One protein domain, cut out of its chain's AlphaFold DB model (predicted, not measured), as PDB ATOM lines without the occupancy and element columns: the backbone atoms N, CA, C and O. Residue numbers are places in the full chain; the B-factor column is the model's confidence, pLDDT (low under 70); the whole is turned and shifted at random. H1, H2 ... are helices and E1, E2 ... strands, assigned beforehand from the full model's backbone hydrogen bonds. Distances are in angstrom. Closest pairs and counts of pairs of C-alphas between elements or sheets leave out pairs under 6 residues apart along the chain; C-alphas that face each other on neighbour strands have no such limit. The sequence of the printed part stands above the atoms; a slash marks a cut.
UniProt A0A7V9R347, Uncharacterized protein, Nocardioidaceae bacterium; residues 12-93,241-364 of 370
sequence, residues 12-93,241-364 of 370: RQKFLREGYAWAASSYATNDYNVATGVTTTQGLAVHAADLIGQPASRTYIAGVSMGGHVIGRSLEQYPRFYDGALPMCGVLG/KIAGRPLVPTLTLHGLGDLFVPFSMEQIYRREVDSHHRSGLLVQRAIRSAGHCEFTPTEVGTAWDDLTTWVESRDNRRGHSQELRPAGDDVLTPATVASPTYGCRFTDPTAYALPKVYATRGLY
ATOM      1  N   ARG A  12      25.628  43.167 -38.837       95.00
ATOM      2  CA  ARG A  12      26.963  42.939 -38.257       95.00
ATOM      3  C   ARG A  12      27.602  44.238 -37.764       95.00
ATOM      4  O   ARG A  12      28.077  44.293 -36.633       95.00
ATOM      5  N   GLN A  13      27.666  45.270 -38.609       95.56
ATOM      6  CA  GLN A  13      28.285  46.534 -38.204       95.56
ATOM      7  C   GLN A  13      27.452  47.254 -37.141       95.56
ATOM      8  O   GLN A  13      28.021  47.916 -36.278       95.56
ATOM      9  N   LYS A  14      26.123  47.133 -37.200       95.56
ATOM     10  CA  LYS A  14      25.214  47.714 -36.212       95.56
ATOM     11  C   LYS A  14      25.416  47.104 -34.823       95.56
ATOM     12  O   LYS A  14      25.722  47.842 -33.895       95.56
ATOM     13  N   PHE A  15      25.392  45.774 -34.722       95.62
ATOM     14  CA  PHE A  15      25.622  45.030 -33.481       95.62
ATOM     15  C   PHE A  15      26.936  45.435 -32.815       95.62
ATOM     16  O   PHE A  15      26.952  45.777 -31.638       95.62
ATOM     17  N   LEU A  16      28.025  45.489 -33.588       94.81
ATOM     18  CA  LEU A  16      29.335  45.886 -33.069       94.81
ATOM     19  C   LEU A  16      29.360  47.336 -32.559       94.81
ATOM     20  O   LEU A  16      29.975  47.597 -31.530       94.81
ATOM     21  N   ARG A  17      28.698  48.278 -33.247       96.50
ATOM     22  CA  ARG A  17      28.619  49.682 -32.797       96.50
ATOM     23  C   ARG A  17      27.800  49.852 -31.522       96.50
ATOM     24  O   ARG A  17      28.103  50.738 -30.734       96.50
ATOM     25  N   GLU A  18      26.783  49.022 -31.331       95.50
ATOM     26  CA  GLU A  18      25.911  49.032 -30.150       95.50
ATOM     27  C   GLU A  18      26.464  48.198 -28.984       95.50
ATOM     28  O   GLU A  18      25.866  48.165 -27.912       95.50
ATOM     29  N   GLY A  19      27.620  47.550 -29.164       93.69
ATOM     30  CA  GLY A  19      28.274  46.763 -28.120       93.69
ATOM     31  C   GLY A  19      27.732  45.340 -27.961       93.69
ATOM     32  O   GLY A  19      28.040  44.684 -26.969       93.69
ATOM     33  N   TYR A  20      26.957  44.837 -28.926       94.31
ATOM     34  CA  TYR A  20      26.526  43.441 -28.948       94.31
ATOM     35  C   TYR A  20      27.650  42.521 -29.432       94.31
ATOM     36  O   TYR A  20      28.283  42.753 -30.467       94.31
ATOM     37  N   ALA A  21      27.824  41.406 -28.728       93.75
ATOM     38  CA  ALA A  21      28.461  40.231 -29.300       93.75
ATOM     39  C   ALA A  21      27.476  39.513 -30.233       93.75
ATOM     40  O   ALA A  21      26.276  39.465 -29.965       93.75
ATOM     41  N   TRP A  22      27.976  38.934 -31.325       93.62
ATOM     42  CA  TRP A  22      27.166  38.140 -32.248       93.62
ATOM     43  C   TRP A  22      27.895  36.855 -32.631       93.62
ATOM     44  O   TRP A  22      29.125  36.815 -32.683       93.62
ATOM     45  N   ALA A  23      27.119  35.817 -32.925       94.06
ATOM     46  CA  ALA A  23      27.611  34.533 -33.397       94.06
ATOM     47  C   ALA A  23      26.680  33.994 -34.491       94.06
ATOM     48  O   ALA A  23      25.478  34.255 -34.474       94.06
ATOM     49  N   ALA A  24      27.237  33.244 -35.441       93.31
ATOM     50  CA  ALA A  24      26.487  32.543 -36.481       93.31
ATOM     51  C   ALA A  24      27.076  31.142 -36.704       93.31
ATOM     52  O   ALA A  24      28.255  30.906 -36.438       93.31
ATOM     53  N   SER A  25      26.256  30.209 -37.191       88.44
ATOM     54  CA  SER A  25      26.675  28.839 -37.510       88.44
ATOM     55  C   SER A  25      26.009  28.358 -38.790       88.44
ATOM     56  O   SER A  25      24.919  28.811 -39.124       88.44
ATOM     57  N   SER A  26      26.636  27.393 -39.455       84.31
ATOM     58  CA  SER A  26      26.150  26.753 -40.680       84.31
ATOM     59  C   SER A  26      25.199  25.580 -40.416       84.31
ATOM     60  O   SER A  26      24.804  24.898 -41.356       84.31
ATOM     61  N   TYR A  27      24.830  25.355 -39.147       88.81
ATOM     62  CA  TYR A  27      24.111  24.177 -38.651       88.81
ATOM     63  C   TYR A  27      24.881  22.858 -38.847       88.81
ATOM     64  O   TYR A  27      25.840  22.763 -39.607       88.81
ATOM     65  N   ALA A  28      24.481  21.806 -38.129       87.56
ATOM     66  CA  ALA A  28      25.107  20.486 -38.259       87.56
ATOM     67  C   ALA A  28      24.617  19.683 -39.486       87.56
ATOM     68  O   ALA A  28      25.094  18.579 -39.744       87.56
ATOM     69  N   THR A  29      23.618  20.173 -40.229       90.31
ATOM     70  CA  THR A  29      22.958  19.443 -41.326       90.31
ATOM     71  C   THR A  29      22.402  20.423 -42.360       90.31
ATOM     72  O   THR A  29      21.852  21.452 -41.983       90.31
ATOM     73  N   ASN A  30      22.522  20.081 -43.649       89.00
ATOM     74  CA  ASN A  30      21.998  20.867 -44.774       89.00
ATOM     75  C   ASN A  30      20.501  20.594 -45.043       89.00
ATOM     76  O   ASN A  30      19.895  19.705 -44.436       89.00
ATOM     77  N   ASP A  31      19.963  21.282 -46.054       93.06
ATOM     78  CA  ASP A  31      18.563  21.258 -46.503       93.06
ATOM     79  C   ASP A  31      17.608  21.898 -45.479       93.06
ATOM     80  O   ASP A  31      18.053  22.580 -44.552       93.06
ATOM     81  N   TYR A  32      16.293  21.740 -45.656       95.19
ATOM     82  CA  TYR A  32      15.296  22.383 -44.796       95.19
ATOM     83  C   TYR A  32      15.158  21.639 -43.456       95.19
ATOM     84  O   TYR A  32      14.192  20.918 -43.221       95.19
ATOM     85  N   ASN A  33      16.175  21.747 -42.595       96.69
ATOM     86  CA  ASN A  33      16.211  21.112 -41.278       96.69
ATOM     87  C   ASN A  33      16.181  22.151 -40.150       96.69
ATOM     88  O   ASN A  33      17.205  22.639 -39.661       96.69
ATOM     89  N   VAL A  34      14.967  22.452 -39.710       97.88
ATOM     90  CA  VAL A  34      14.668  23.397 -38.637       97.88
ATOM     91  C   VAL A  34      15.080  22.835 -37.274       97.88
ATOM     92  O   VAL A  34      15.579  23.599 -36.452       97.88
ATOM     93  N   ALA A  35      14.956  21.524 -37.019       97.69
ATOM     94  CA  ALA A  35      15.402  20.918 -35.753       97.69
ATOM     95  C   ALA A  35      16.884  21.178 -35.468       97.69
ATOM     96  O   ALA A  35      17.259  21.582 -34.359       97.69
ATOM     97  N   THR A  36      17.731  20.975 -36.475       96.69
ATOM     98  CA  THR A  36      19.162  21.250 -36.351       96.69
ATOM     99  C   THR A  36      19.417  22.744 -36.190       96.69
ATOM    100  O   THR A  36      20.248  23.126 -35.366       96.69
ATOM    101  N   GLY A  37      18.677  23.596 -36.906       96.44
ATOM    102  CA  GLY A  37      18.746  25.047 -36.729       96.44
ATOM    103  C   GLY A  37      18.411  25.490 -35.301       96.44
ATOM    104  O   GLY A  37      19.154  26.271 -34.709       96.44
ATOM    105  N   VAL A  38      17.346  24.939 -34.714       97.88
ATOM    106  CA  VAL A  38      16.892  25.228 -33.342       97.88
ATOM    107  C   VAL A  38      17.953  24.827 -32.320       97.88
ATOM    108  O   VAL A  38      18.382  25.653 -31.514       97.88
ATOM    109  N   THR A  39      18.416  23.578 -32.375       97.50
ATOM    110  CA  THR A  39      19.376  23.046 -31.393       97.50
ATOM    111  C   THR A  39      20.761  23.676 -31.533       97.50
ATOM    112  O   THR A  39      21.365  24.064 -30.534       97.50
ATOM    113  N   THR A  40      21.252  23.854 -32.764       95.94
ATOM    114  CA  THR A  40      22.588  24.421 -33.004       95.94
ATOM    115  C   THR A  40      22.639  25.907 -32.658       95.94
ATOM    116  O   THR A  40      23.630  26.355 -32.093       95.94
ATOM    117  N   THR A  41      21.580  26.681 -32.930       95.94
ATOM    118  CA  THR A  41      21.567  28.123 -32.611       95.94
ATOM    119  C   THR A  41      21.542  28.371 -31.102       95.94
ATOM    120  O   THR A  41      22.231  29.267 -30.617       95.94
ATOM    121  N   GLN A  42      20.789  27.570 -30.339       96.38
ATOM    122  CA  GLN A  42      20.794  27.659 -28.877       96.38
ATOM    123  C   GLN A  42      22.153  27.236 -28.295       96.38
ATOM    124  O   GLN A  42      22.713  27.961 -27.472       96.38
ATOM    125  N   GLY A  43      22.721  26.123 -28.774       95.69
ATOM    126  CA  GLY A  43      24.045  25.664 -28.351       95.69
ATOM    127  C   GLY A  43      25.158  26.661 -28.687       95.69
ATOM    128  O   GLY A  43      26.045  26.893 -27.869       95.69
ATOM    129  N   LEU A  44      25.078  27.315 -29.850       94.94
ATOM    130  CA  LEU A  44      25.995  28.381 -30.248       94.94
ATOM    131  C   LEU A  44      25.938  29.569 -29.286       94.94
ATOM    132  O   LEU A  44      26.986  30.088 -28.920       94.94
ATOM    133  N   ALA A  45      24.742  29.999 -28.884       94.44
ATOM    134  CA  ALA A  45      24.590  31.117 -27.957       94.44
ATOM    135  C   ALA A  45      25.218  30.809 -26.585       94.44
ATOM    136  O   ALA A  45      25.921  31.658 -26.040       94.44
ATOM    137  N   VAL A  46      25.038  29.584 -26.072       94.00
ATOM    138  CA  VAL A  46      25.709  29.121 -24.840       94.00
ATOM    139  C   VAL A  46      27.226  29.117 -25.021       94.00
ATOM    140  O   VAL A  46      27.942  29.746 -24.248       94.00
ATOM    141  N   HIS A  47      27.717  28.485 -26.088       94.06
ATOM    142  CA  HIS A  47      29.150  28.383 -26.348       94.06
ATOM    143  C   HIS A  47      29.819  29.752 -26.541       94.06
ATOM    144  O   HIS A  47      30.922  29.981 -26.053       94.06
ATOM    145  N   ALA A  48      29.154  30.683 -27.228       93.06
ATOM    146  CA  ALA A  48      29.655  32.037 -27.423       93.06
ATOM    147  C   ALA A  48      29.757  32.802 -26.094       93.06
ATOM    148  O   ALA A  48      30.765  33.469 -25.866       93.06
ATOM    149  N   ALA A  49      28.760  32.685 -25.210       91.69
ATOM    150  CA  ALA A  49      28.806  33.300 -23.883       91.69
ATOM    151  C   ALA A  49      29.975  32.753 -23.042       91.69
ATOM    152  O   ALA A  49      30.710  33.533 -22.433       91.69
ATOM    153  N   ASP A  50      30.201  31.435 -23.086       92.38
ATOM    154  CA  ASP A  50      31.327  30.789 -22.403       92.38
ATOM    155  C   ASP A  50      32.680  31.276 -22.946       92.38
ATOM    156  O   ASP A  50      33.578  31.606 -22.171       92.38
ATOM    157  N   LEU A  51      32.827  31.379 -24.273       94.00
ATOM    158  CA  LEU A  51      34.052  31.865 -24.920       94.00
ATOM    159  C   LEU A  51      34.362  33.332 -24.600       94.00
ATOM    160  O   LEU A  51      35.527  33.695 -24.449       94.00
ATOM    161  N   ILE A  52      33.335  34.181 -24.520       90.62
ATOM    162  CA  ILE A  52      33.484  35.598 -24.161       90.62
ATOM    163  C   ILE A  52      33.850  35.742 -22.674       90.62
ATOM    164  O   ILE A  52      34.456  36.739 -22.278       90.62
ATOM    165  N   GLY A  53      33.507  34.750 -21.845       89.25
ATOM    166  CA  GLY A  53      33.791  34.747 -20.412       89.25
ATOM    167  C   GLY A  53      32.934  35.734 -19.618       89.25
ATOM    168  O   GLY A  53      33.262  36.051 -18.475       89.25
ATOM    169  N   GLN A  54      31.845  36.236 -20.209       84.94
ATOM    170  CA  GLN A  54      30.871  37.098 -19.543       84.94
ATOM    171  C   GLN A  54      29.451  36.625 -19.866       84.94
ATOM    172  O   GLN A  54      29.128  36.446 -21.043       84.94
ATOM    173  N   PRO A  55      28.579  36.446 -18.856       83.56
ATOM    174  CA  PRO A  55      27.193  36.089 -19.109       83.56
ATOM    175  C   PRO A  55      26.494  37.226 -19.856       83.56
ATOM    176  O   PRO A  55      26.597  38.395 -19.475       83.56
ATOM    177  N   ALA A  56      25.757  36.881 -20.910       88.12
ATOM    178  CA  ALA A  56      24.957  37.852 -21.636       88.12
ATOM    179  C   ALA A  56      23.871  38.432 -20.713       88.12
ATOM    180  O   ALA A  56      23.127  37.697 -20.066       88.12
ATOM    181  N   SER A  57      23.762  39.760 -20.658       89.50
ATOM    182  CA  SER A  57      22.663  40.436 -19.955       89.50
ATOM    183  C   SER A  57      21.326  40.261 -20.679       89.50
ATOM    184  O   SER A  57      20.270  40.292 -20.040       89.50
ATOM    185  N   ARG A  58      21.392  40.081 -22.004       93.44
ATOM    186  CA  ARG A  58      20.294  39.740 -22.904       93.44
ATOM    187  C   ARG A  58      20.777  38.861 -24.044       93.44
ATOM    188  O   ARG A  58      21.869  39.077 -24.567       93.44
ATOM    189  N   THR A  59      19.918  37.955 -24.488       96.44
ATOM    190  CA  THR A  59      20.139  37.108 -25.659       96.44
ATOM    191  C   THR A  59      19.050  37.368 -26.691       96.44
ATOM    192  O   THR A  59      17.878  37.079 -26.464       96.44
ATOM    193  N   TYR A  60      19.432  37.884 -27.854       97.88
ATOM    194  CA  TYR A  60      18.520  38.142 -28.968       97.88
ATOM    195  C   TYR A  60      18.744  37.123 -30.086       97.88
ATOM    196  O   TYR A  60      19.859  36.634 -30.272       97.88
ATOM    197  N   ILE A  61      17.700  36.820 -30.856       98.19
ATOM    198  CA  ILE A  61      17.796  35.962 -32.044       98.19
ATOM    199  C   ILE A  61      17.183  36.655 -33.262       98.19
ATOM    200  O   ILE A  61      16.083  37.195 -33.191       98.19
ATOM    201  N   ALA A  62      17.895  36.640 -34.388       97.69
ATOM    202  CA  ALA A  62      17.459  37.231 -35.650       97.69
ATOM    203  C   ALA A  62      17.763  36.283 -36.814       97.69
ATOM    204  O   ALA A  62      18.761  35.562 -36.788       97.69
ATOM    205  N   GLY A  63      16.905  36.269 -37.832       96.62
ATOM    206  CA  GLY A  63      17.020  35.308 -38.924       96.62
ATOM    207  C   GLY A  63      15.989  35.532 -40.019       96.62
ATOM    208  O   GLY A  63      14.940  36.124 -39.787       96.62
ATOM    209  N   VAL A  64      16.309  35.052 -41.218       97.38
ATOM    210  CA  VAL A  64      15.491  35.205 -42.428       97.38
ATOM    211  C   VAL A  64      14.949  33.863 -42.905       97.38
ATOM    212  O   VAL A  64      15.620  32.848 -42.721       97.38
ATOM    213  N   SER A  65      13.802  33.837 -43.588       97.25
ATOM    214  CA  SER A  65      13.321  32.648 -44.310       97.25
ATOM    215  C   SER A  65      13.128  31.438 -43.378       97.25
ATOM    216  O   SER A  65      12.421  31.533 -42.371       97.25
ATOM    217  N   MET A  66      13.794  30.306 -43.646       97.50
ATOM    218  CA  MET A  66      13.875  29.160 -42.726       97.50
ATOM    219  C   MET A  66      14.364  29.566 -41.324       97.50
ATOM    220  O   MET A  66      13.915  29.003 -40.331       97.50
ATOM    221  N   GLY A  67      15.227  30.579 -41.212       97.19
ATOM    222  CA  GLY A  67      15.653  31.153 -39.936       97.19
ATOM    223  C   GLY A  67      14.493  31.719 -39.110       97.19
ATOM    224  O   GLY A  67      14.525  31.629 -37.888       97.19
ATOM    225  N   GLY A  68      13.431  32.219 -39.749       98.12
ATOM    226  CA  GLY A  68      12.195  32.595 -39.059       98.12
ATOM    227  C   GLY A  68      11.449  31.388 -38.480       98.12
ATOM    228  O   GLY A  68      10.979  31.458 -37.347       98.12
ATOM    229  N   HIS A  69      11.436  30.257 -39.194       98.69
ATOM    230  CA  HIS A  69      10.906  28.985 -38.679       98.69
ATOM    231  C   HIS A  69      11.713  28.510 -37.463       98.69
ATOM    232  O   HIS A  69      11.160  28.177 -36.414       98.69
ATOM    233  N   VAL A  70      13.045  28.543 -37.586       98.56
ATOM    234  CA  VAL A  70      13.976  28.224 -36.499       98.56
ATOM    235  C   VAL A  70      13.691  29.098 -35.285       98.56
ATOM    236  O   VAL A  70      13.566  28.562 -34.191       98.56
ATOM    237  N   ILE A  71      13.524  30.412 -35.454       98.62
ATOM    238  CA  ILE A  71      13.198  31.320 -34.350       98.62
ATOM    239  C   ILE A  71      11.857  30.961 -33.719       98.62
ATOM    240  O   ILE A  71      11.812  30.727 -32.512       98.62
ATOM    241  N   GLY A  72      10.790  30.882 -34.522       98.31
ATOM    242  CA  GLY A  72       9.441  30.587 -34.041       98.31
ATOM    243  C   GLY A  72       9.417  29.313 -33.203       98.31
ATOM    244  O   GLY A  72       8.943  29.329 -32.068       98.31
ATOM    245  N   ARG A  73      10.047  28.239 -33.695       98.56
ATOM    246  CA  ARG A  73      10.155  26.988 -32.944       98.56
ATOM    247  C   ARG A  73      11.097  27.084 -31.741       98.56
ATOM    248  O   ARG A  73      10.803  26.499 -30.700       98.56
ATOM    249  N   SER A  74      12.221  27.790 -31.854       98.44
ATOM    250  CA  SER A  74      13.215  27.910 -30.779       98.44
ATOM    251  C   SER A  74      12.641  28.617 -29.547       98.44
ATOM    252  O   SER A  74      12.879  28.172 -28.424       98.44
ATOM    253  N   LEU A  75      11.796  29.639 -29.741       98.44
ATOM    254  CA  LEU A  75      11.083  30.321 -28.650       98.44
ATOM    255  C   LEU A  75      10.196  29.374 -27.827       98.44
ATOM    256  O   LEU A  75      10.007  29.582 -26.627       98.44
ATOM    257  N   GLU A  76       9.659  28.332 -28.457       97.94
ATOM    258  CA  GLU A  76       8.827  27.328 -27.794       97.94
ATOM    259  C   GLU A  76       9.632  26.166 -27.217       97.94
ATOM    260  O   GLU A  76       9.258  25.599 -26.190       97.94
ATOM    261  N   GLN A  77      10.719  25.798 -27.896       98.31
ATOM    262  CA  GLN A  77      11.601  24.704 -27.504       98.31
ATOM    263  C   GLN A  77      12.476  25.076 -26.303       98.31
ATOM    264  O   GLN A  77      12.755  24.215 -25.466       98.31
ATOM    265  N   TYR A  78      12.860  26.352 -26.200       97.81
ATOM    266  CA  TYR A  78      13.663  26.911 -25.115       97.81
ATOM    267  C   TYR A  78      12.969  28.136 -24.493       97.81
ATOM    268  O   TYR A  78      13.408  29.276 -24.680       97.81
ATOM    269  N   PRO A  79      11.871  27.926 -23.739       95.00
ATOM    270  CA  PRO A  79      11.111  29.007 -23.124       95.00
ATOM    271  C   PRO A  79      12.000  29.947 -22.298       95.00
ATOM    272  O   PRO A  79      12.621  29.515 -21.327       95.00
ATOM    273  N   ARG A  80      12.002  31.242 -22.643       88.94
ATOM    274  CA  ARG A  80      12.771  32.314 -21.967       88.94
ATOM    275  C   ARG A  80      14.300  32.193 -22.058       88.94
ATOM    276  O   ARG A  80      14.992  32.823 -21.270       88.94
ATOM    277  N   PHE A  81      14.833  31.400 -22.990       96.62
ATOM    278  CA  PHE A  81      16.273  31.427 -23.280       96.62
ATOM    279  C   PHE A  81      16.687  32.719 -24.003       96.62
ATOM    280  O   PHE A  81      17.736  33.283 -23.717       96.62
ATOM    281  N   TYR A  82      15.845  33.183 -24.926       97.75
ATOM    282  CA  TYR A  82      15.993  34.473 -25.600       97.75
ATOM    283  C   TYR A  82      15.143  35.525 -24.898       97.75
ATOM    284  O   TYR A  82      14.086  35.189 -24.367       97.75
ATOM    285  N   ASP A  83      15.568  36.782 -24.971       97.62
ATOM    286  CA  ASP A  83      14.865  37.959 -24.456       97.62
ATOM    287  C   ASP A  83      14.098  38.717 -25.546       97.62
ATOM    288  O   ASP A  83      13.161  39.447 -25.237       97.62
ATOM    289  N   GLY A  84      14.463  38.534 -26.818       98.19
ATOM    290  CA  GLY A  84      13.787  39.144 -27.960       98.19
ATOM    291  C   GLY A  84      14.096  38.441 -29.278       98.19
ATOM    292  O   GLY A  84      15.167  37.851 -29.447       98.19
ATOM    293  N   ALA A  85      13.154  38.504 -30.216       98.69
ATOM    294  CA  ALA A  85      13.233  37.802 -31.492       98.69
ATOM    295  C   ALA A  85      12.890  38.697 -32.693       98.69
ATOM    296  O   ALA A  85      11.887  39.412 -32.672       98.69
ATOM    297  N   LEU A  86      13.691  38.584 -33.757       98.88
ATOM    298  CA  LEU A  86      13.508  39.249 -35.053       98.88
ATOM    299  C   LEU A  86      13.421  38.220 -36.204       98.88
ATOM    300  O   LEU A  86      14.398  38.040 -36.943       98.88
ATOM    301  N   PRO A  87      12.295  37.494 -36.363       98.69
ATOM    302  CA  PRO A  87      12.019  36.731 -37.577       98.69
ATOM    303  C   PRO A  87      11.760  37.678 -38.750       98.69
ATOM    304  O   PRO A  87      10.952  38.596 -38.655       98.69
ATOM    305  N   MET A  88      12.403  37.450 -39.885       98.75
ATOM    306  CA  MET A  88      12.178  38.222 -41.107       98.75
ATOM    307  C   MET A  88      11.843  37.263 -42.245       98.75
ATOM    308  O   MET A  88      12.431  36.183 -42.296       98.75
ATOM    309  N   CYS A  89      10.918  37.634 -43.142       98.44
ATOM    310  CA  CYS A  89      10.442  36.801 -44.263       98.44
ATOM    311  C   CYS A  89      10.215  35.333 -43.833       98.44
ATOM    312  O   CYS A  89      10.608  34.401 -44.533       98.44
ATOM    313  N   GLY A  90       9.717  35.129 -42.610       98.12
ATOM    314  CA  GLY A  90       9.877  33.881 -41.874       98.12
ATOM    315  C   GLY A  90       8.802  32.858 -42.207       98.12
ATOM    316  O   GLY A  90       7.637  33.210 -42.372       98.12
ATOM    317  N   VAL A  91       9.162  31.571 -42.241       98.69
ATOM    318  CA  VAL A  91       8.171  30.479 -42.344       98.69
ATOM    319  C   VAL A  91       7.517  30.252 -40.978       98.69
ATOM    320  O   VAL A  91       7.811  29.286 -40.280       98.69
ATOM    321  N   LEU A  92       6.698  31.213 -40.550       98.56
ATOM    322  CA  LEU A  92       6.038  31.193 -39.242       98.56
ATOM    323  C   LEU A  92       4.716  30.417 -39.240       98.56
ATOM    324  O   LEU A  92       4.298  29.976 -38.179       98.56
ATOM    325  N   GLY A  93       4.112  30.194 -40.411       97.25
ATOM    326  CA  GLY A  93       3.016  29.238 -40.610       97.25
ATOM    327  C   GLY A  93       3.513  27.829 -40.949       97.25
ATOM    328  O   GLY A  93       2.897  27.152 -41.756       97.25
ATOM    329  N   LYS A 241       6.250  21.791 -36.023       97.81
ATOM    330  CA  LYS A 241       5.186  22.787 -35.907       97.81
ATOM    331  C   LYS A 241       5.577  23.956 -35.007       97.81
ATOM    332  O   LYS A 241       6.291  23.778 -34.007       97.81
ATOM    333  N   ILE A 242       5.042  25.123 -35.335       98.00
ATOM    334  CA  ILE A 242       4.979  26.309 -34.490       98.00
ATOM    335  C   ILE A 242       3.549  26.380 -33.940       98.00
ATOM    336  O   ILE A 242       2.592  26.076 -34.634       98.00
ATOM    337  N   ALA A 243       3.399  26.697 -32.657       97.19
ATOM    338  CA  ALA A 243       2.097  26.822 -32.009       97.19
ATOM    339  C   ALA A 243       1.725  28.286 -31.727       97.19
ATOM    340  O   ALA A 243       0.740  28.543 -31.049       97.19
ATOM    341  N   GLY A 244       2.536  29.258 -32.152       97.44
ATOM    342  CA  GLY A 244       2.254  30.677 -31.938       97.44
ATOM    343  C   GLY A 244       2.287  31.085 -30.469       97.44
ATOM    344  O   GLY A 244       1.454  31.856 -30.005       97.44
ATOM    345  N   ARG A 245       3.245  30.581 -29.688       97.19
ATOM    346  CA  ARG A 245       3.333  30.875 -28.244       97.19
ATOM    347  C   ARG A 245       4.662  31.541 -27.851       97.19
ATOM    348  O   ARG A 245       5.382  31.008 -26.999       97.19
ATOM    349  N   PRO A 246       4.987  32.736 -28.382       97.50
ATOM    350  CA  PRO A 246       6.152  33.491 -27.930       97.50
ATOM    351  C   PRO A 246       5.988  33.867 -26.450       97.50
ATOM    352  O   PRO A 246       4.880  34.125 -25.984       97.50
ATOM    353  N   LEU A 247       7.077  33.859 -25.681       97.50
ATOM    354  CA  LEU A 247       7.107  34.350 -24.290       97.50
ATOM    355  C   LEU A 247       7.877  35.664 -24.145       97.50
ATOM    356  O   LEU A 247       7.986  36.194 -23.042       97.50
ATOM    357  N   VAL A 248       8.388  36.183 -25.257       97.81
ATOM    358  CA  VAL A 248       9.228  37.373 -25.322       97.81
ATOM    359  C   VAL A 248       8.805  38.269 -26.481       97.81
ATOM    360  O   VAL A 248       8.175  37.768 -27.418       97.81
ATOM    361  N   PRO A 249       9.128  39.575 -26.429       98.38
ATOM    362  CA  PRO A 249       9.002  40.477 -27.566       98.38
ATOM    363  C   PRO A 249       9.474  39.847 -28.876       98.38
ATOM    364  O   PRO A 249      10.620  39.417 -29.004       98.38
ATOM    365  N   THR A 250       8.569  39.780 -29.843       98.81
ATOM    366  CA  THR A 250       8.822  39.252 -31.180       98.81
ATOM    367  C   THR A 250       8.369  40.295 -32.188       98.81
ATOM    368  O   THR A 250       7.193  40.662 -32.217       98.81
ATOM    369  N   LEU A 251       9.307  40.804 -32.982       98.88
ATOM    370  CA  LEU A 251       9.044  41.781 -34.034       98.88
ATOM    371  C   LEU A 251       9.356  41.135 -35.380       98.88
ATOM    372  O   LEU A 251      10.476  40.681 -35.575       98.88
ATOM    373  N   THR A 252       8.392  41.084 -36.297       98.88
ATOM    374  CA  THR A 252       8.584  40.483 -37.623       98.88
ATOM    375  C   THR A 252       8.614  41.520 -38.742       98.88
ATOM    376  O   THR A 252       7.958  42.564 -38.661       98.88
ATOM    377  N   LEU A 253       9.372  41.222 -39.802       98.81
ATOM    378  CA  LEU A 253       9.331  41.942 -41.080       98.81
ATOM    379  C   LEU A 253       8.953  40.974 -42.196       98.81
ATOM    380  O   LEU A 253       9.588  39.929 -42.320       98.81
ATOM    381  N   HIS A 254       8.012  41.338 -43.067       98.81
ATOM    382  CA  HIS A 254       7.630  40.465 -44.182       98.81
ATOM    383  C   HIS A 254       7.329  41.239 -45.463       98.81
ATOM    384  O   HIS A 254       6.646  42.262 -45.439       98.81
ATOM    385  N   GLY A 255       7.841  40.745 -46.593       98.44
ATOM    386  CA  GLY A 255       7.572  41.313 -47.914       98.44
ATOM    387  C   GLY A 255       6.169  40.945 -48.396       98.44
ATOM    388  O   GLY A 255       5.804  39.771 -48.392       98.44
ATOM    389  N   LEU A 256       5.375  41.925 -48.831       98.25
ATOM    390  CA  LEU A 256       3.989  41.697 -49.266       98.25
ATOM    391  C   LEU A 256       3.877  40.730 -50.450       98.25
ATOM    392  O   LEU A 256       2.939  39.941 -50.520       98.25
ATOM    393  N   GLY A 257       4.805  40.802 -51.399       98.06
ATOM    394  CA  GLY A 257       4.776  40.008 -52.624       98.06
ATOM    395  C   GLY A 257       5.729  38.827 -52.626       98.06
ATOM    396  O   GLY A 257       5.979  38.278 -53.695       98.06
ATOM    397  N   ASP A 258       6.308  38.473 -51.484       98.50
ATOM    398  CA  ASP A 258       7.021  37.211 -51.361       98.50
ATOM    399  C   ASP A 258       6.000  36.084 -51.530       98.50
ATOM    400  O   ASP A 258       5.028  36.030 -50.781       98.50
ATOM    401  N   LEU A 259       6.154  35.238 -52.551       98.69
ATOM    402  CA  LEU A 259       5.339  34.031 -52.710       98.69
ATOM    403  C   LEU A 259       6.168  32.760 -52.532       98.69
ATOM    404  O   LEU A 259       5.595  31.677 -52.607       98.69
ATOM    405  N   PHE A 260       7.478  32.864 -52.272       98.56
ATOM    406  CA  PHE A 260       8.229  31.712 -51.785       98.56
ATOM    407  C   PHE A 260       7.870  31.464 -50.327       98.56
ATOM    408  O   PHE A 260       7.458  30.365 -49.992       98.56
ATOM    409  N   VAL A 261       7.940  32.492 -49.481       98.62
ATOM    410  CA  VAL A 261       7.417  32.453 -48.113       98.62
ATOM    411  C   VAL A 261       6.306  33.498 -48.015       98.62
ATOM    412  O   VAL A 261       6.592  34.681 -47.830       98.62
ATOM    413  N   PRO A 262       5.034  33.101 -48.190       98.69
ATOM    414  CA  PRO A 262       3.952  34.047 -48.404       98.69
ATOM    415  C   PRO A 262       3.617  34.889 -47.177       98.69
ATOM    416  O   PRO A 262       3.814  34.466 -46.040       98.69
ATOM    417  N   PHE A 263       3.036  36.070 -47.405       98.75
ATOM    418  CA  PHE A 263       2.558  36.954 -46.336       98.75
ATOM    419  C   PHE A 263       1.527  36.274 -45.414       98.75
ATOM    420  O   PHE A 263       1.409  36.626 -44.242       98.75
ATOM    421  N   SER A 264       0.829  35.239 -45.895       98.81
ATOM    422  CA  SER A 264      -0.038  34.400 -45.059       98.81
ATOM    423  C   SER A 264       0.689  33.735 -43.884       98.81
ATOM    424  O   SER A 264       0.032  33.454 -42.886       98.81
ATOM    425  N   MET A 265       2.017  33.563 -43.923       98.81
ATOM    426  CA  MET A 265       2.797  33.088 -42.770       98.81
ATOM    427  C   MET A 265       2.641  34.011 -41.554       98.81
ATOM    428  O   MET A 265       2.447  33.537 -40.437       98.81
ATOM    429  N   GLU A 266       2.643  35.330 -41.774       98.88
ATOM    430  CA  GLU A 266       2.411  36.322 -40.721       98.88
ATOM    431  C   GLU A 266       0.967  36.254 -40.205       98.88
ATOM    432  O   GLU A 266       0.722  36.365 -39.004       98.88
ATOM    433  N   GLN A 267      -0.002  36.027 -41.094       98.88
ATOM    434  CA  GLN A 267      -1.415  35.923 -40.720       98.88
ATOM    435  C   GLN A 267      -1.709  34.661 -39.905       98.88
ATOM    436  O   GLN A 267      -2.476  34.718 -38.946       98.88
ATOM    437  N   ILE A 268      -1.119  33.526 -40.281       98.88
ATOM    438  CA  ILE A 268      -1.244  32.260 -39.551       98.88
ATOM    439  C   ILE A 268      -0.661  32.436 -38.151       98.88
ATOM    440  O   ILE A 268      -1.397  32.313 -37.171       98.88
ATOM    441  N   TYR A 269       0.596  32.875 -38.060       98.88
ATOM    442  CA  TYR A 269       1.261  33.089 -36.777       98.88
ATOM    443  C   TYR A 269       0.508  34.082 -35.889       98.88
ATOM    444  O   TYR A 269       0.356  33.864 -34.687       98.88
ATOM    445  N   ARG A 270      -0.038  35.158 -36.473       98.88
ATOM    446  CA  ARG A 270      -0.837  36.129 -35.724       98.88
ATOM    447  C   ARG A 270      -2.079  35.505 -35.094       98.88
ATOM    448  O   ARG A 270      -2.342  35.763 -33.921       98.88
ATOM    449  N   ARG A 271      -2.828  34.687 -35.841       98.81
ATOM    450  CA  ARG A 271      -4.029  34.006 -35.320       98.81
ATOM    451  C   ARG A 271      -3.678  33.045 -34.190       98.81
ATOM    452  O   ARG A 271      -4.389  33.012 -33.189       98.81
ATOM    453  N   GLU A 272      -2.581  32.309 -34.316       98.69
ATOM    454  CA  GLU A 272      -2.122  31.394 -33.267       98.69
ATOM    455  C   GLU A 272      -1.719  32.154 -31.995       98.69
ATOM    456  O   GLU A 272      -2.185  31.828 -30.899       98.69
ATOM    457  N   VAL A 273      -0.951  33.238 -32.144       98.81
ATOM    458  CA  VAL A 273      -0.548  34.131 -31.045       98.81
ATOM    459  C   VAL A 273      -1.749  34.762 -30.347       98.81
ATOM    460  O   VAL A 273      -1.787  34.818 -29.112       98.81
ATOM    461  N   ASP A 274      -2.742  35.205 -31.115       98.69
ATOM    462  CA  ASP A 274      -3.997  35.737 -30.588       98.69
ATOM    463  C   ASP A 274      -4.781  34.655 -29.827       98.69
ATOM    464  O   ASP A 274      -5.256  34.919 -28.719       98.69
ATOM    465  N   SER A 275      -4.841  33.423 -30.348       98.44
ATOM    466  CA  SER A 275      -5.520  32.293 -29.688       98.44
ATOM    467  C   SER A 275      -4.887  31.911 -28.344       98.44
ATOM    468  O   SER A 275      -5.562  31.401 -27.451       98.44
ATOM    469  N   HIS A 276      -3.602  32.222 -28.164       98.38
ATOM    470  CA  HIS A 276      -2.876  32.038 -26.911       98.38
ATOM    471  C   HIS A 276      -2.833  33.286 -26.019       98.38
ATOM    472  O   HIS A 276      -2.141  33.275 -24.997       98.38
ATOM    473  N   HIS A 277      -3.562  34.349 -26.375       98.25
ATOM    474  CA  HIS A 277      -3.597  35.627 -25.658       98.25
ATOM    475  C   HIS A 277      -2.214  36.274 -25.503       98.25
ATOM    476  O   HIS A 277      -1.905  36.902 -24.488       98.25
ATOM    477  N   ARG A 278      -1.358  36.118 -26.521       98.00
ATOM    478  CA  ARG A 278       0.021  36.629 -26.521       98.00
ATOM    479  C   ARG A 278       0.255  37.739 -27.531       98.00
ATOM    480  O   ARG A 278       1.399  38.114 -27.764       98.00
ATOM    481  N   SER A 279      -0.807  38.335 -28.067       97.50
ATOM    482  CA  SER A 279      -0.748  39.470 -29.000       97.50
ATOM    483  C   SER A 279       0.041  40.650 -28.443       97.50
ATOM    484  O   SER A 279       0.587  41.441 -29.204       97.50
ATOM    485  N   GLY A 280       0.120  40.778 -27.115       97.50
ATOM    486  CA  GLY A 280       0.961  41.759 -26.434       97.50
ATOM    487  C   GLY A 280       2.462  41.576 -26.674       97.50
ATOM    488  O   GLY A 280       3.195  42.515 -26.426       97.50
ATOM    489  N   LEU A 281       2.909  40.415 -27.164       98.12
ATOM    490  CA  LEU A 281       4.309  40.048 -27.413       98.12
ATOM    491  C   LEU A 281       4.678  39.989 -28.897       98.12
ATOM    492  O   LEU A 281       5.829  39.705 -29.213       98.12
ATOM    493  N   LEU A 282       3.738  40.281 -29.799       98.88
ATOM    494  CA  LEU A 282       3.965  40.247 -31.240       98.88
ATOM    495  C   LEU A 282       3.742  41.626 -31.869       98.88
ATOM    496  O   LEU A 282       2.726  42.285 -31.636       98.88
ATOM    497  N   VAL A 283       4.693  42.052 -32.689       98.94
ATOM    498  CA  VAL A 283       4.594  43.205 -33.588       98.94
ATOM    499  C   VAL A 283       4.995  42.722 -34.976       98.94
ATOM    500  O   VAL A 283       6.008  42.054 -35.114       98.94
ATOM    501  N   GLN A 284       4.208  43.038 -36.000       98.88
ATOM    502  CA  GLN A 284       4.470  42.596 -37.373       98.88
ATOM    503  C   GLN A 284       4.505  43.815 -38.280       98.88
ATOM    504  O   GLN A 284       3.729  44.749 -38.070       98.88
ATOM    505  N   ARG A 285       5.416  43.841 -39.251       98.88
ATOM    506  CA  ARG A 285       5.575  44.966 -40.178       98.88
ATOM    507  C   ARG A 285       5.619  44.472 -41.610       98.88
ATOM    508  O   ARG A 285       6.440  43.626 -41.969       98.88
ATOM    509  N   ALA A 286       4.750  45.042 -42.430       98.75
ATOM    510  CA  ALA A 286       4.686  44.766 -43.849       98.75
ATOM    511  C   ALA A 286       5.632  45.687 -44.627       98.75
ATOM    512  O   ALA A 286       5.640  46.905 -44.443       98.75
ATOM    513  N   ILE A 287       6.385  45.094 -45.550       98.50
ATOM    514  CA  ILE A 287       7.320  45.783 -46.436       98.50
ATOM    515  C   ILE A 287       6.860  45.610 -47.886       98.50
ATOM    516  O   ILE A 287       6.537  44.507 -48.330       98.50
ATOM    517  N   ARG A 288       6.828  46.699 -48.660       98.06
ATOM    518  CA  ARG A 288       6.524  46.658 -50.097       98.06
ATOM    519  C   ARG A 288       7.726  46.147 -50.867       98.06
ATOM    520  O   ARG A 288       8.576  46.927 -51.290       98.06
ATOM    521  N   SER A 289       7.772  44.840 -51.057       97.81
ATOM    522  CA  SER A 289       8.712  44.142 -51.929       97.81
ATOM    523  C   SER A 289       8.081  42.837 -52.397       97.81
ATOM    524  O   SER A 289       7.239  42.261 -51.709       97.81
ATOM    525  N   ALA A 290       8.447  42.386 -53.596       97.62
ATOM    526  CA  ALA A 290       8.109  41.041 -54.063       97.62
ATOM    527  C   ALA A 290       9.284  40.064 -53.917       97.62
ATOM    528  O   ALA A 290       9.080  38.859 -53.979       97.62
ATOM    529  N   GLY A 291      10.508  40.563 -53.733       96.56
ATOM    530  CA  GLY A 291      11.694  39.735 -53.553       96.56
ATOM    531  C   GLY A 291      11.707  39.035 -52.195       96.56
ATOM    532  O   GLY A 291      11.358  39.632 -51.175       96.56
ATOM    533  N   HIS A 292      12.155  37.779 -52.180       97.75
ATOM    534  CA  HIS A 292      12.276  37.004 -50.949       97.75
ATOM    535  C   HIS A 292      13.368  37.602 -50.067       97.75
ATOM    536  O   HIS A 292      14.526  37.700 -50.479       97.75
ATOM    537  N   CYS A 293      12.978  38.028 -48.866       96.56
ATOM    538  CA  CYS A 293      13.850  38.720 -47.916       96.56
ATOM    539  C   CYS A 293      14.514  39.994 -48.474       96.56
ATOM    540  O   CYS A 293      15.602  40.379 -48.043       96.56
ATOM    541  N   GLU A 294      13.874  40.661 -49.440       97.19
ATOM    542  CA  GLU A 294      14.358  41.928 -49.984       97.19
ATOM    543  C   GLU A 294      14.059  43.068 -48.996       97.19
ATOM    544  O   GLU A 294      13.040  43.747 -49.121       97.19
ATOM    545  N   PHE A 295      14.956  43.285 -48.031       98.19
ATOM    546  CA  PHE A 295      14.885  44.369 -47.042       98.19
ATOM    547  C   PHE A 295      16.065  45.339 -47.162       98.19
ATOM    548  O   PHE A 295      17.168  44.950 -47.563       98.19
ATOM    549  N   THR A 296      15.866  46.602 -46.784       98.00
ATOM    550  CA  THR A 296      16.970  47.567 -46.676       98.00
ATOM    551  C   THR A 296      17.641  47.514 -45.299       98.00
ATOM    552  O   THR A 296      17.016  47.120 -44.311       98.00
ATOM    553  N   PRO A 297      18.914  47.947 -45.184       97.81
ATOM    554  CA  PRO A 297      19.549  48.161 -43.887       97.81
ATOM    555  C   PRO A 297      18.771  49.103 -42.963       97.81
ATOM    556  O   PRO A 297      18.819  48.926 -41.749       97.81
ATOM    557  N   THR A 298      18.047  50.080 -43.517       97.75
ATOM    558  CA  THR A 298      17.185  50.985 -42.748       97.75
ATOM    559  C   THR A 298      16.007  50.224 -42.145       97.75
ATOM    560  O   THR A 298      15.802  50.290 -40.940       97.75
ATOM    561  N   GLU A 299      15.276  49.445 -42.952       98.50
ATOM    562  CA  GLU A 299      14.104  48.673 -42.503       98.50
ATOM    563  C   GLU A 299      14.484  47.692 -41.382       98.50
ATOM    564  O   GLU A 299      13.855  47.667 -40.321       98.50
ATOM    565  N   VAL A 300      15.560  46.928 -41.591       98.69
ATOM    566  CA  VAL A 300      16.048  45.936 -40.621       98.69
ATOM    567  C   VAL A 300      16.687  46.602 -39.402       98.69
ATOM    568  O   VAL A 300      16.473  46.160 -38.275       98.69
ATOM    569  N   GLY A 301      17.453  47.677 -39.600       98.44
ATOM    570  CA  GLY A 301      18.090  48.422 -38.517       98.44
ATOM    571  C   GLY A 301      17.073  49.063 -37.575       98.44
ATOM    572  O   GLY A 301      17.183  48.891 -36.366       98.44
ATOM    573  N   THR A 302      16.047  49.725 -38.115       98.56
ATOM    574  CA  THR A 302      14.955  50.294 -37.314       98.56
ATOM    575  C   THR A 302      14.166  49.206 -36.589       98.56
ATOM    576  O   THR A 302      13.837  49.367 -35.419       98.56
ATOM    577  N   ALA A 303      13.897  48.070 -37.238       98.69
ATOM    578  CA  ALA A 303      13.249  46.933 -36.586       98.69
ATOM    579  C   ALA A 303      14.067  46.375 -35.411       98.69
ATOM    580  O   ALA A 303      13.501  46.045 -34.370       98.69
ATOM    581  N   TRP A 304      15.391  46.300 -35.557       98.62
ATOM    582  CA  TRP A 304      16.281  45.898 -34.473       98.62
ATOM    583  C   TRP A 304      16.258  46.884 -33.301       98.62
ATOM    584  O   TRP A 304      16.096  46.456 -32.161       98.62
ATOM    585  N   ASP A 305      16.373  48.186 -33.572       98.44
ATOM    586  CA  ASP A 305      16.351  49.229 -32.533       98.44
ATOM    587  C   ASP A 305      15.039  49.231 -31.752       98.44
ATOM    588  O   ASP A 305      15.025  49.320 -30.523       98.44
ATOM    589  N   ASP A 306      13.929  49.084 -32.469       98.62
ATOM    590  CA  ASP A 306      12.600  49.024 -31.881       98.62
ATOM    591  C   ASP A 306      12.414  47.765 -31.028       98.62
ATOM    592  O   ASP A 306      11.851  47.837 -29.936       98.62
ATOM    593  N   LEU A 307      12.908  46.610 -31.489       98.62
ATOM    594  CA  LEU A 307      12.856  45.364 -30.725       98.62
ATOM    595  C   LEU A 307      13.687  45.454 -29.443       98.62
ATOM    596  O   LEU A 307      13.203  45.078 -28.375       98.62
ATOM    597  N   THR A 308      14.932  45.921 -29.528       97.31
ATOM    598  CA  THR A 308      15.816  45.998 -28.357       97.31
ATOM    599  C   THR A 308      15.297  47.030 -27.360       97.31
ATOM    600  O   THR A 308      15.183  46.720 -26.178       97.31
ATOM    601  N   THR A 309      14.846  48.199 -27.822       96.44
ATOM    602  CA  THR A 309      14.182  49.204 -26.971       96.44
ATOM    603  C   THR A 309      12.959  48.623 -26.267       96.44
ATOM    604  O   THR A 309      12.770  48.828 -25.065       96.44
ATOM    605  N   TRP A 310      12.146  47.845 -26.986       97.19
ATOM    606  CA  TRP A 310      10.987  47.181 -26.409       97.19
ATOM    607  C   TRP A 310      11.380  46.209 -25.298       97.19
ATOM    608  O   TRP A 310      10.829  46.287 -24.201       97.19
ATOM    609  N   VAL A 311      12.363  45.343 -25.543       95.81
ATOM    610  CA  VAL A 311      12.874  44.392 -24.546       95.81
ATOM    611  C   VAL A 311      13.443  45.111 -23.323       95.81
ATOM    612  O   VAL A 311      13.083  44.773 -22.196       95.81
ATOM    613  N   GLU A 312      14.287  46.123 -23.518       93.38
ATOM    614  CA  GLU A 312      14.931  46.848 -22.417       93.38
ATOM    615  C   GLU A 312      13.934  47.652 -21.576       93.38
ATOM    616  O   GLU A 312      14.044  47.676 -20.350       93.38
ATOM    617  N   SER A 313      12.921  48.259 -22.204       92.88
ATOM    618  CA  SER A 313      11.895  49.039 -21.494       92.88
ATOM    619  C   SER A 313      11.031  48.208 -20.541       92.88
ATOM    620  O   SER A 313      10.416  48.754 -19.628       92.88
ATOM    621  N   ARG A 314      10.991  46.884 -20.735       89.19
ATOM    622  CA  ARG A 314      10.248  45.946 -19.881       89.19
ATOM    623  C   ARG A 314      11.033  45.501 -18.655       89.19
ATOM    624  O   ARG A 314      10.469  44.851 -17.775       89.19
ATOM    625  N   ASP A 315      12.324  45.825 -18.580       79.75
ATOM    626  CA  ASP A 315      13.110  45.563 -17.385       79.75
ATOM    627  C   ASP A 315      12.867  46.652 -16.339       79.75
ATOM    628  O   ASP A 315      13.478  47.724 -16.344       79.75
ATOM    629  N   ASN A 316      11.998  46.328 -15.384       62.78
ATOM    630  CA  ASN A 316      11.663  47.184 -14.246       62.78
ATOM    631  C   ASN A 316      12.891  47.595 -13.407       62.78
ATOM    632  O   ASN A 316      12.807  48.546 -12.633       62.78
ATOM    633  N   ARG A 317      14.048  46.927 -13.555       62.94
ATOM    634  CA  ARG A 317      15.295  47.319 -12.875       62.94
ATOM    635  C   ARG A 317      15.914  48.601 -13.430       62.94
ATOM    636  O   ARG A 317      16.719  49.214 -12.735       62.94
ATOM    637  N   ARG A 318      15.561  49.018 -14.651       60.75
ATOM    638  CA  ARG A 318      16.081  50.249 -15.276       60.75
ATOM    639  C   ARG A 318      15.224  51.490 -15.014       60.75
ATOM    640  O   ARG A 318      15.522  52.555 -15.541       60.75
ATOM    641  N   GLY A 319      14.184  51.378 -14.184       55.09
ATOM    642  CA  GLY A 319      13.345  52.518 -13.803       55.09
ATOM    643  C   GLY A 319      12.444  53.041 -14.925       55.09
ATOM    644  O   GLY A 319      11.940  54.158 -14.823       55.09
ATOM    645  N   HIS A 320      12.222  52.262 -15.989       62.50
ATOM    646  CA  HIS A 320      11.235  52.605 -17.009       62.50
ATOM    647  C   HIS A 320       9.825  52.483 -16.423       62.50
ATOM    648  O   HIS A 320       9.430  51.429 -15.932       62.50
ATOM    649  N   SER A 321       9.059  53.575 -16.465       65.69
ATOM    650  CA  SER A 321       7.675  53.615 -15.973       65.69
ATOM    651  C   SER A 321       6.655  53.086 -16.986       65.69
ATOM    652  O   SER A 321       5.492  52.906 -16.636       65.69
ATOM    653  N   GLN A 322       7.064  52.871 -18.242       81.44
ATOM    654  CA  GLN A 322       6.189  52.453 -19.334       81.44
ATOM    655  C   GLN A 322       6.935  51.561 -20.333       81.44
ATOM    656  O   GLN A 322       8.032  51.893 -20.778       81.44
ATOM    657  N   GLU A 323       6.300  50.451 -20.712       88.62
ATOM    658  CA  GLU A 323       6.743  49.581 -21.801       88.62
ATOM    659  C   GLU A 323       6.692  50.331 -23.143       88.62
ATOM    660  O   GLU A 323       5.642  50.829 -23.557       88.62
ATOM    661  N   LEU A 324       7.828  50.385 -23.840       93.94
ATOM    662  CA  LEU A 324       7.993  51.028 -25.142       93.94
ATOM    663  C   LEU A 324       7.738  50.021 -26.265       93.94
ATOM    664  O   LEU A 324       8.636  49.653 -27.020       93.94
ATOM    665  N   ARG A 325       6.495  49.540 -26.357       96.44
ATOM    666  CA  ARG A 325       6.089  48.638 -27.439       96.44
ATOM    667  C   ARG A 325       6.058  49.391 -28.780       96.44
ATOM    668  O   ARG A 325       5.334  50.384 -28.888       96.44
ATOM    669  N   PRO A 326       6.772  48.919 -29.815       98.19
ATOM    670  CA  PRO A 326       6.833  49.606 -31.087       98.19
ATOM    671  C   PRO A 326       5.556  49.384 -31.890       98.19
ATOM    672  O   PRO A 326       4.796  48.436 -31.676       98.19
ATOM    673  N   ALA A 327       5.330  50.259 -32.862       98.25
ATOM    674  CA  ALA A 327       4.210  50.104 -33.769       98.25
ATOM    675  C   ALA A 327       4.418  48.944 -34.756       98.25
ATOM    676  O   ALA A 327       5.547  48.659 -35.173       98.25
ATOM    677  N   GLY A 328       3.301  48.350 -35.175       98.38
ATOM    678  CA  GLY A 328       3.207  47.374 -36.260       98.38
ATOM    679  C   GLY A 328       1.958  47.599 -37.108       98.38
ATOM    680  O   GLY A 328       1.219  48.565 -36.893       98.38
ATOM    681  N   ASP A 329       1.743  46.697 -38.055       98.62
ATOM    682  CA  ASP A 329       0.597  46.662 -38.953       98.62
ATOM    683  C   ASP A 329      -0.455  45.648 -38.482       98.62
ATOM    684  O   ASP A 329      -0.156  44.635 -37.844       98.62
ATOM    685  N   ASP A 330      -1.711  45.917 -38.829       98.50
ATOM    686  CA  ASP A 330      -2.770  44.915 -38.804       98.50
ATOM    687  C   ASP A 330      -2.615  44.009 -40.030       98.50
ATOM    688  O   ASP A 330      -2.679  44.477 -41.168       98.50
ATOM    689  N   VAL A 331      -2.369  42.721 -39.794       98.56
ATOM    690  CA  VAL A 331      -2.162  41.721 -40.850       98.56
ATOM    691  C   VAL A 331      -3.416  40.897 -41.145       98.56
ATOM    692  O   VAL A 331      -3.431  40.158 -42.126       98.56
ATOM    693  N   LEU A 332      -4.463  40.989 -40.317       98.62
ATOM    694  CA  LEU A 332      -5.620  40.090 -40.378       98.62
ATOM    695  C   LEU A 332      -6.839  40.704 -41.056       98.62
ATOM    696  O   LEU A 332      -7.594  39.965 -41.686       98.62
ATOM    697  N   THR A 333      -7.057  42.015 -40.929       98.69
ATOM    698  CA  THR A 333      -8.254  42.654 -41.494       98.69
ATOM    699  C   THR A 333      -8.130  42.786 -43.016       98.69
ATOM    700  O   THR A 333      -7.302  43.577 -43.482       98.69
ATOM    701  N   PRO A 334      -8.975  42.109 -43.824       98.44
ATOM    702  CA  PRO A 334      -8.818  42.101 -45.282       98.44
ATOM    703  C   PRO A 334      -8.883  43.494 -45.912       98.44
ATOM    704  O   PRO A 334      -8.076  43.818 -46.776       98.44
ATOM    705  N   ALA A 335      -9.788  44.357 -45.438       98.38
ATOM    706  CA  ALA A 335      -9.900  45.730 -45.932       98.38
ATOM    707  C   ALA A 335      -8.646  46.577 -45.633       98.38
ATOM    708  O   ALA A 335      -8.273  47.426 -46.441       98.38
ATOM    709  N   THR A 336      -7.976  46.330 -44.500       98.50
ATOM    710  CA  THR A 336      -6.716  47.000 -44.151       98.50
ATOM    711  C   THR A 336      -5.587  46.538 -45.066       98.50
ATOM    712  O   THR A 336      -4.883  47.374 -45.630       98.50
ATOM    713  N   VAL A 337      -5.443  45.222 -45.251       98.56
ATOM    714  CA  VAL A 337      -4.390  44.611 -46.083       98.56
ATOM    715  C   VAL A 337      -4.551  44.982 -47.565       98.56
ATOM    716  O   VAL A 337      -3.564  45.278 -48.240       98.56
ATOM    717  N   ALA A 338      -5.794  45.070 -48.047       98.25
ATOM    718  CA  ALA A 338      -6.124  45.481 -49.412       98.25
ATOM    719  C   ALA A 338      -5.966  46.991 -49.665       98.25
ATOM    720  O   ALA A 338      -6.047  47.433 -50.814       98.25
ATOM    721  N   SER A 339      -5.744  47.802 -48.623       97.69
ATOM    722  CA  SER A 339      -5.610  49.251 -48.771       97.69
ATOM    723  C   SER A 339      -4.477  49.615 -49.744       97.69
ATOM    724  O   SER A 339      -3.356  49.116 -49.596       97.69
ATOM    725  N   PRO A 340      -4.684  50.578 -50.667       96.50
ATOM    726  CA  PRO A 340      -3.635  51.073 -51.558       96.50
ATOM    727  C   PRO A 340      -2.414  51.661 -50.845       96.50
ATOM    728  O   PRO A 340      -1.383  51.856 -51.489       96.50
ATOM    729  N   THR A 341      -2.499  51.962 -49.545       96.12
ATOM    730  CA  THR A 341      -1.396  52.473 -48.710       96.12
ATOM    731  C   THR A 341      -0.796  51.417 -47.776       96.12
ATOM    732  O   THR A 341       0.180  51.709 -47.083       96.12
ATOM    733  N   TYR A 342      -1.304  50.179 -47.778       98.25
ATOM    734  CA  TYR A 342      -0.778  49.113 -46.923       98.25
ATOM    735  C   TYR A 342       0.704  48.826 -47.209       98.25
ATOM    736  O   TYR A 342       1.166  48.936 -48.353       98.25
ATOM    737  N   GLY A 343       1.467  48.523 -46.156       97.19
ATOM    738  CA  GLY A 343       2.918  48.322 -46.209       97.19
ATOM    739  C   GLY A 343       3.750  49.595 -46.397       97.19
ATOM    740  O   GLY A 343       4.967  49.502 -46.494       97.19
ATOM    741  N   CYS A 344       3.154  50.792 -46.454       96.88
ATOM    742  CA  CYS A 344       3.943  52.017 -46.623       96.88
ATOM    743  C   CYS A 344       4.678  52.481 -45.379       96.88
ATOM    744  O   CYS A 344       5.770  53.025 -45.491       96.88
ATOM    745  N   ARG A 345       4.084  52.267 -44.205       97.06
ATOM    746  CA  ARG A 345       4.569  52.823 -42.940       97.06
ATOM    747  C   ARG A 345       6.019  52.450 -42.629       97.06
ATOM    748  O   ARG A 345       6.742  53.271 -42.077       97.06
ATOM    749  N   PHE A 346       6.410  51.223 -42.960       97.69
ATOM    750  CA  PHE A 346       7.724  50.672 -42.630       97.69
ATOM    751  C   PHE A 346       8.593  50.400 -43.859       97.69
ATOM    752  O   PHE A 346       9.709  49.921 -43.704       97.69
ATOM    753  N   THR A 347       8.104  50.705 -45.065       97.81
ATOM    754  CA  THR A 347       8.901  50.583 -46.288       97.81
ATOM    755  C   THR A 347       9.855  51.763 -46.400       97.81
ATOM    756  O   THR A 347       9.422  52.913 -46.366       97.81
ATOM    757  N   ASP A 348      11.136  51.485 -46.623       96.75
ATOM    758  CA  ASP A 348      12.137  52.516 -46.888       96.75
ATOM    759  C   ASP A 348      11.908  53.142 -48.281       96.75
ATOM    760  O   ASP A 348      12.093  52.475 -49.308       96.75
ATOM    761  N   PRO A 349      11.528  54.433 -48.364       94.56
ATOM    762  CA  PRO A 349      11.236  55.077 -49.640       94.56
ATOM    763  C   PRO A 349      12.484  55.224 -50.523       94.56
ATOM    764  O   PRO A 349      12.358  55.319 -51.746       94.56
ATOM    765  N   THR A 350      13.690  55.204 -49.945       94.62
ATOM    766  CA  THR A 350      14.941  55.305 -50.711       94.62
ATOM    767  C   THR A 350      15.202  54.056 -51.554       94.62
ATOM    768  O   THR A 350      15.837  54.145 -52.608       94.62
ATOM    769  N   ALA A 351      14.622  52.908 -51.176       94.94
ATOM    770  CA  ALA A 351      14.756  51.645 -51.897       94.94
ATOM    771  C   ALA A 351      14.243  51.736 -53.347       94.94
ATOM    772  O   ALA A 351      14.816  51.135 -54.256       94.94
ATOM    773  N   TYR A 352      13.212  52.556 -53.589       94.00
ATOM    774  CA  TYR A 352      12.649  52.798 -54.924       94.00
ATOM    775  C   TYR A 352      13.637  53.463 -55.894       94.00
ATOM    776  O   TYR A 352      13.446  53.385 -57.107       94.00
ATOM    777  N   ALA A 353      14.668  54.140 -55.380       94.06
ATOM    778  CA  ALA A 353      15.704  54.786 -56.184       94.06
ATOM    779  C   ALA A 353      16.899  53.859 -56.481       94.06
ATOM    780  O   ALA A 353      17.813  54.253 -57.205       94.06
ATOM    781  N   LEU A 354      16.897  52.626 -55.960       94.50
ATOM    782  CA  LEU A 354      18.005  51.672 -56.064       94.50
ATOM    783  C   LEU A 354      17.576  50.353 -56.742       94.50
ATOM    784  O   LEU A 354      17.798  49.275 -56.187       94.50
ATOM    785  N   PRO A 355      17.023  50.381 -57.971       92.75
ATOM    786  CA  PRO A 355      16.433  49.201 -58.620       92.75
ATOM    787  C   PRO A 355      17.441  48.093 -58.966       92.75
ATOM    788  O   PRO A 355      17.049  46.971 -59.258       92.75
ATOM    789  N   LYS A 356      18.750  48.379 -58.943       93.44
ATOM    790  CA  LYS A 356      19.794  47.350 -59.105       93.44
ATOM    791  C   LYS A 356      20.019  46.520 -57.838       93.44
ATOM    792  O   LYS A 356      20.585  45.439 -57.928       93.44
ATOM    793  N   VAL A 357      19.625  47.051 -56.679       93.56
ATOM    794  CA  VAL A 357      19.792  46.418 -55.363       93.56
ATOM    795  C   VAL A 357      18.455  45.870 -54.871       93.56
ATOM    796  O   VAL A 357      18.393  44.741 -54.401       93.56
ATOM    797  N   TYR A 358      17.380  46.643 -55.040       95.56
ATOM    798  CA  TYR A 358      16.020  46.291 -54.632       95.56
ATOM    799  C   TYR A 358      15.112  46.241 -55.863       95.56
ATOM    800  O   TYR A 358      14.353  47.169 -56.160       95.56
ATOM    801  N   ALA A 359      15.264  45.169 -56.641       93.81
ATOM    802  CA  ALA A 359      14.695  45.056 -57.980       93.81
ATOM    803  C   ALA A 359      13.163  45.067 -57.996       93.81
ATOM    804  O   ALA A 359      12.559  45.493 -58.982       93.81
ATOM    805  N   THR A 360      12.520  44.625 -56.914       96.69
ATOM    806  CA  THR A 360      11.064  44.465 -56.900       96.69
ATOM    807  C   THR A 360      10.302  45.673 -56.368       96.69
ATOM    808  O   THR A 360       9.090  45.749 -56.560       96.69
ATOM    809  N   ARG A 361      10.976  46.670 -55.776       95.81
ATOM    810  CA  ARG A 361      10.322  47.879 -55.233       95.81
ATOM    811  C   ARG A 361       9.558  48.658 -56.294       95.81
ATOM    812  O   ARG A 361       8.452  49.127 -56.043       95.81
ATOM    813  N   GLY A 362      10.107  48.732 -57.507       95.06
ATOM    814  CA  GLY A 362       9.477  49.405 -58.647       95.06
ATOM    815  C   GLY A 362       8.161  48.774 -59.121       95.06
ATOM    816  O   GLY A 362       7.439  49.409 -59.881       95.06
ATOM    817  N   LEU A 363       7.830  47.560 -58.665       95.25
ATOM    818  CA  LEU A 363       6.566  46.883 -58.978       95.25
ATOM    819  C   LEU A 363       5.394  47.364 -58.109       95.25
ATOM    820  O   LEU A 363       4.251  46.974 -58.338       95.25
ATOM    821  N   TYR A 364       5.671  48.202 -57.111       95.94
ATOM    822  CA  TYR A 364       4.678  48.747 -56.196       95.94
ATOM    823  C   TYR A 364       4.453  50.228 -56.491       95.94
ATOM    824  O   TYR A 364       5.415  50.956 -56.758       95.94
TER     825      TYR A 364
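What this domain is: This is residues 12 to 93 and 241 to 364 of the 370 residues of an uncharacterized protein of Nocardioidaceae bacterium (UniProt A0A7V9R347). A small parallel sheet of four strands makes the middle of a three-layer body, with H3 and H4 over one of its faces and H5 covering the other. The longest helix, H2, crosses H3 and packs on it with its residues 34 to 42, while the short helices H1, H6 and H7 and long stretches with no named element lie round this body. The 206 printed residues hold seven named helices and four named strands, in the order H1, H2, E1, H3, E2, E3, H4, E4, H5, H6, H7, and the sheet's order is E1, E2, E3, E4. The class is mixed, helices and strands, with 97 residues, under half of the printed part, in named elements. The whole is compact, with a radius of gyration of the C-alphas of 16.8 A and spans of 50 by 43 by 35 A.

Where its parts are: H1, residues 12 to 17, begins at C-alpha 12 (26.963, 42.939, -38.257). After residues 18 to 33 comes H2, residues 34 to 52, 26.7 A from first to last C-alpha. E1, residues 60 to 64, begins at C-alpha 60 (18.520, 38.142, -28.968) and is 14.1 A long. H3, residues 66 to 77, measures 16.0 A, and E2, residues 84 to 88, measures 13.3 A. Beyond the cut come E3, residues 250 to 255, 16.9 A; H4, residues 264 to 275, 16.5 A; and E4, residues 282 to 287, 16.5 A. H5, residues 297 to 313, is 23.7 A long. H6, residues 334 to 337, and H7, residues 349 to 353, are short, and H7 ends at C-alpha 353 (15.704, 54.786, -56.184).

How they stand to each other: In the sheet, E1 and E4 are the edge strands. E1 and E2 are parallel at 7 degrees, with N 86 and O 61 2.8 A apart, within hydrogen-bond range. E2 and E3 are parallel at 9 degrees, with N 251 and O 85 at 2.9 A. E3 and E4 are parallel at 19 degrees, with N 252 and O 283 at 2.8 A. E1, H3, E2 and E3, H4, E4 are strand-helix-strand units, two parallel neighbour strands joined through a helix, each with a right-handed crossover. H3 is over E1 and E2 at a height over the sheet of 8.5 A; its closest C-alphas to E2 are those of Gly 68 and Pro 87, 4.4 A. H4, on the same face, is over E3 and E4 at a height of 10.2 A. H5, on the opposite face, is over E2 and E3 at a height of 8.5 A; its closest C-alphas to E3 are those of Leu 307 and Leu 251, 6.2 A. These three helices run along the strands. H2 touches H3 with residues 34 to 42 alone, about perpendicular at 76 degrees, the closest C-alphas being those of Val 38 and Ser 74, 5.2 A. H1 is close to but not clearly touching H5, with the C-alphas of Lys 14 and Gly 301 7.5 A apart. H7 and H5 are near each other, with 5 pairs of C-alphas within 10 A. H6 is apart from H4, from H5 and from H7. Every O i to N i+4 pair is within hydrogen-bond range in H1, H2, H4 and H5; H3 has 7 of 8, H7 has 0 of 1 but 2 of 2 O i to N i+3 pairs, and H6 is too short for an i+4 pair.

The domain as a whole: The two C-alphas farthest apart are those of Gly 53 and Ala 335, 51.8 A. Residues 94 to 240 are not printed, and C-alphas 93 and 241 are 8.3 A apart across this cut. Of the links that are printed whole, those from H1 to H2, H5 to H6 and H6 to H7 are long. The mean pLDDT of the printed part is 95.3, and residues 316 to 321 are under 70.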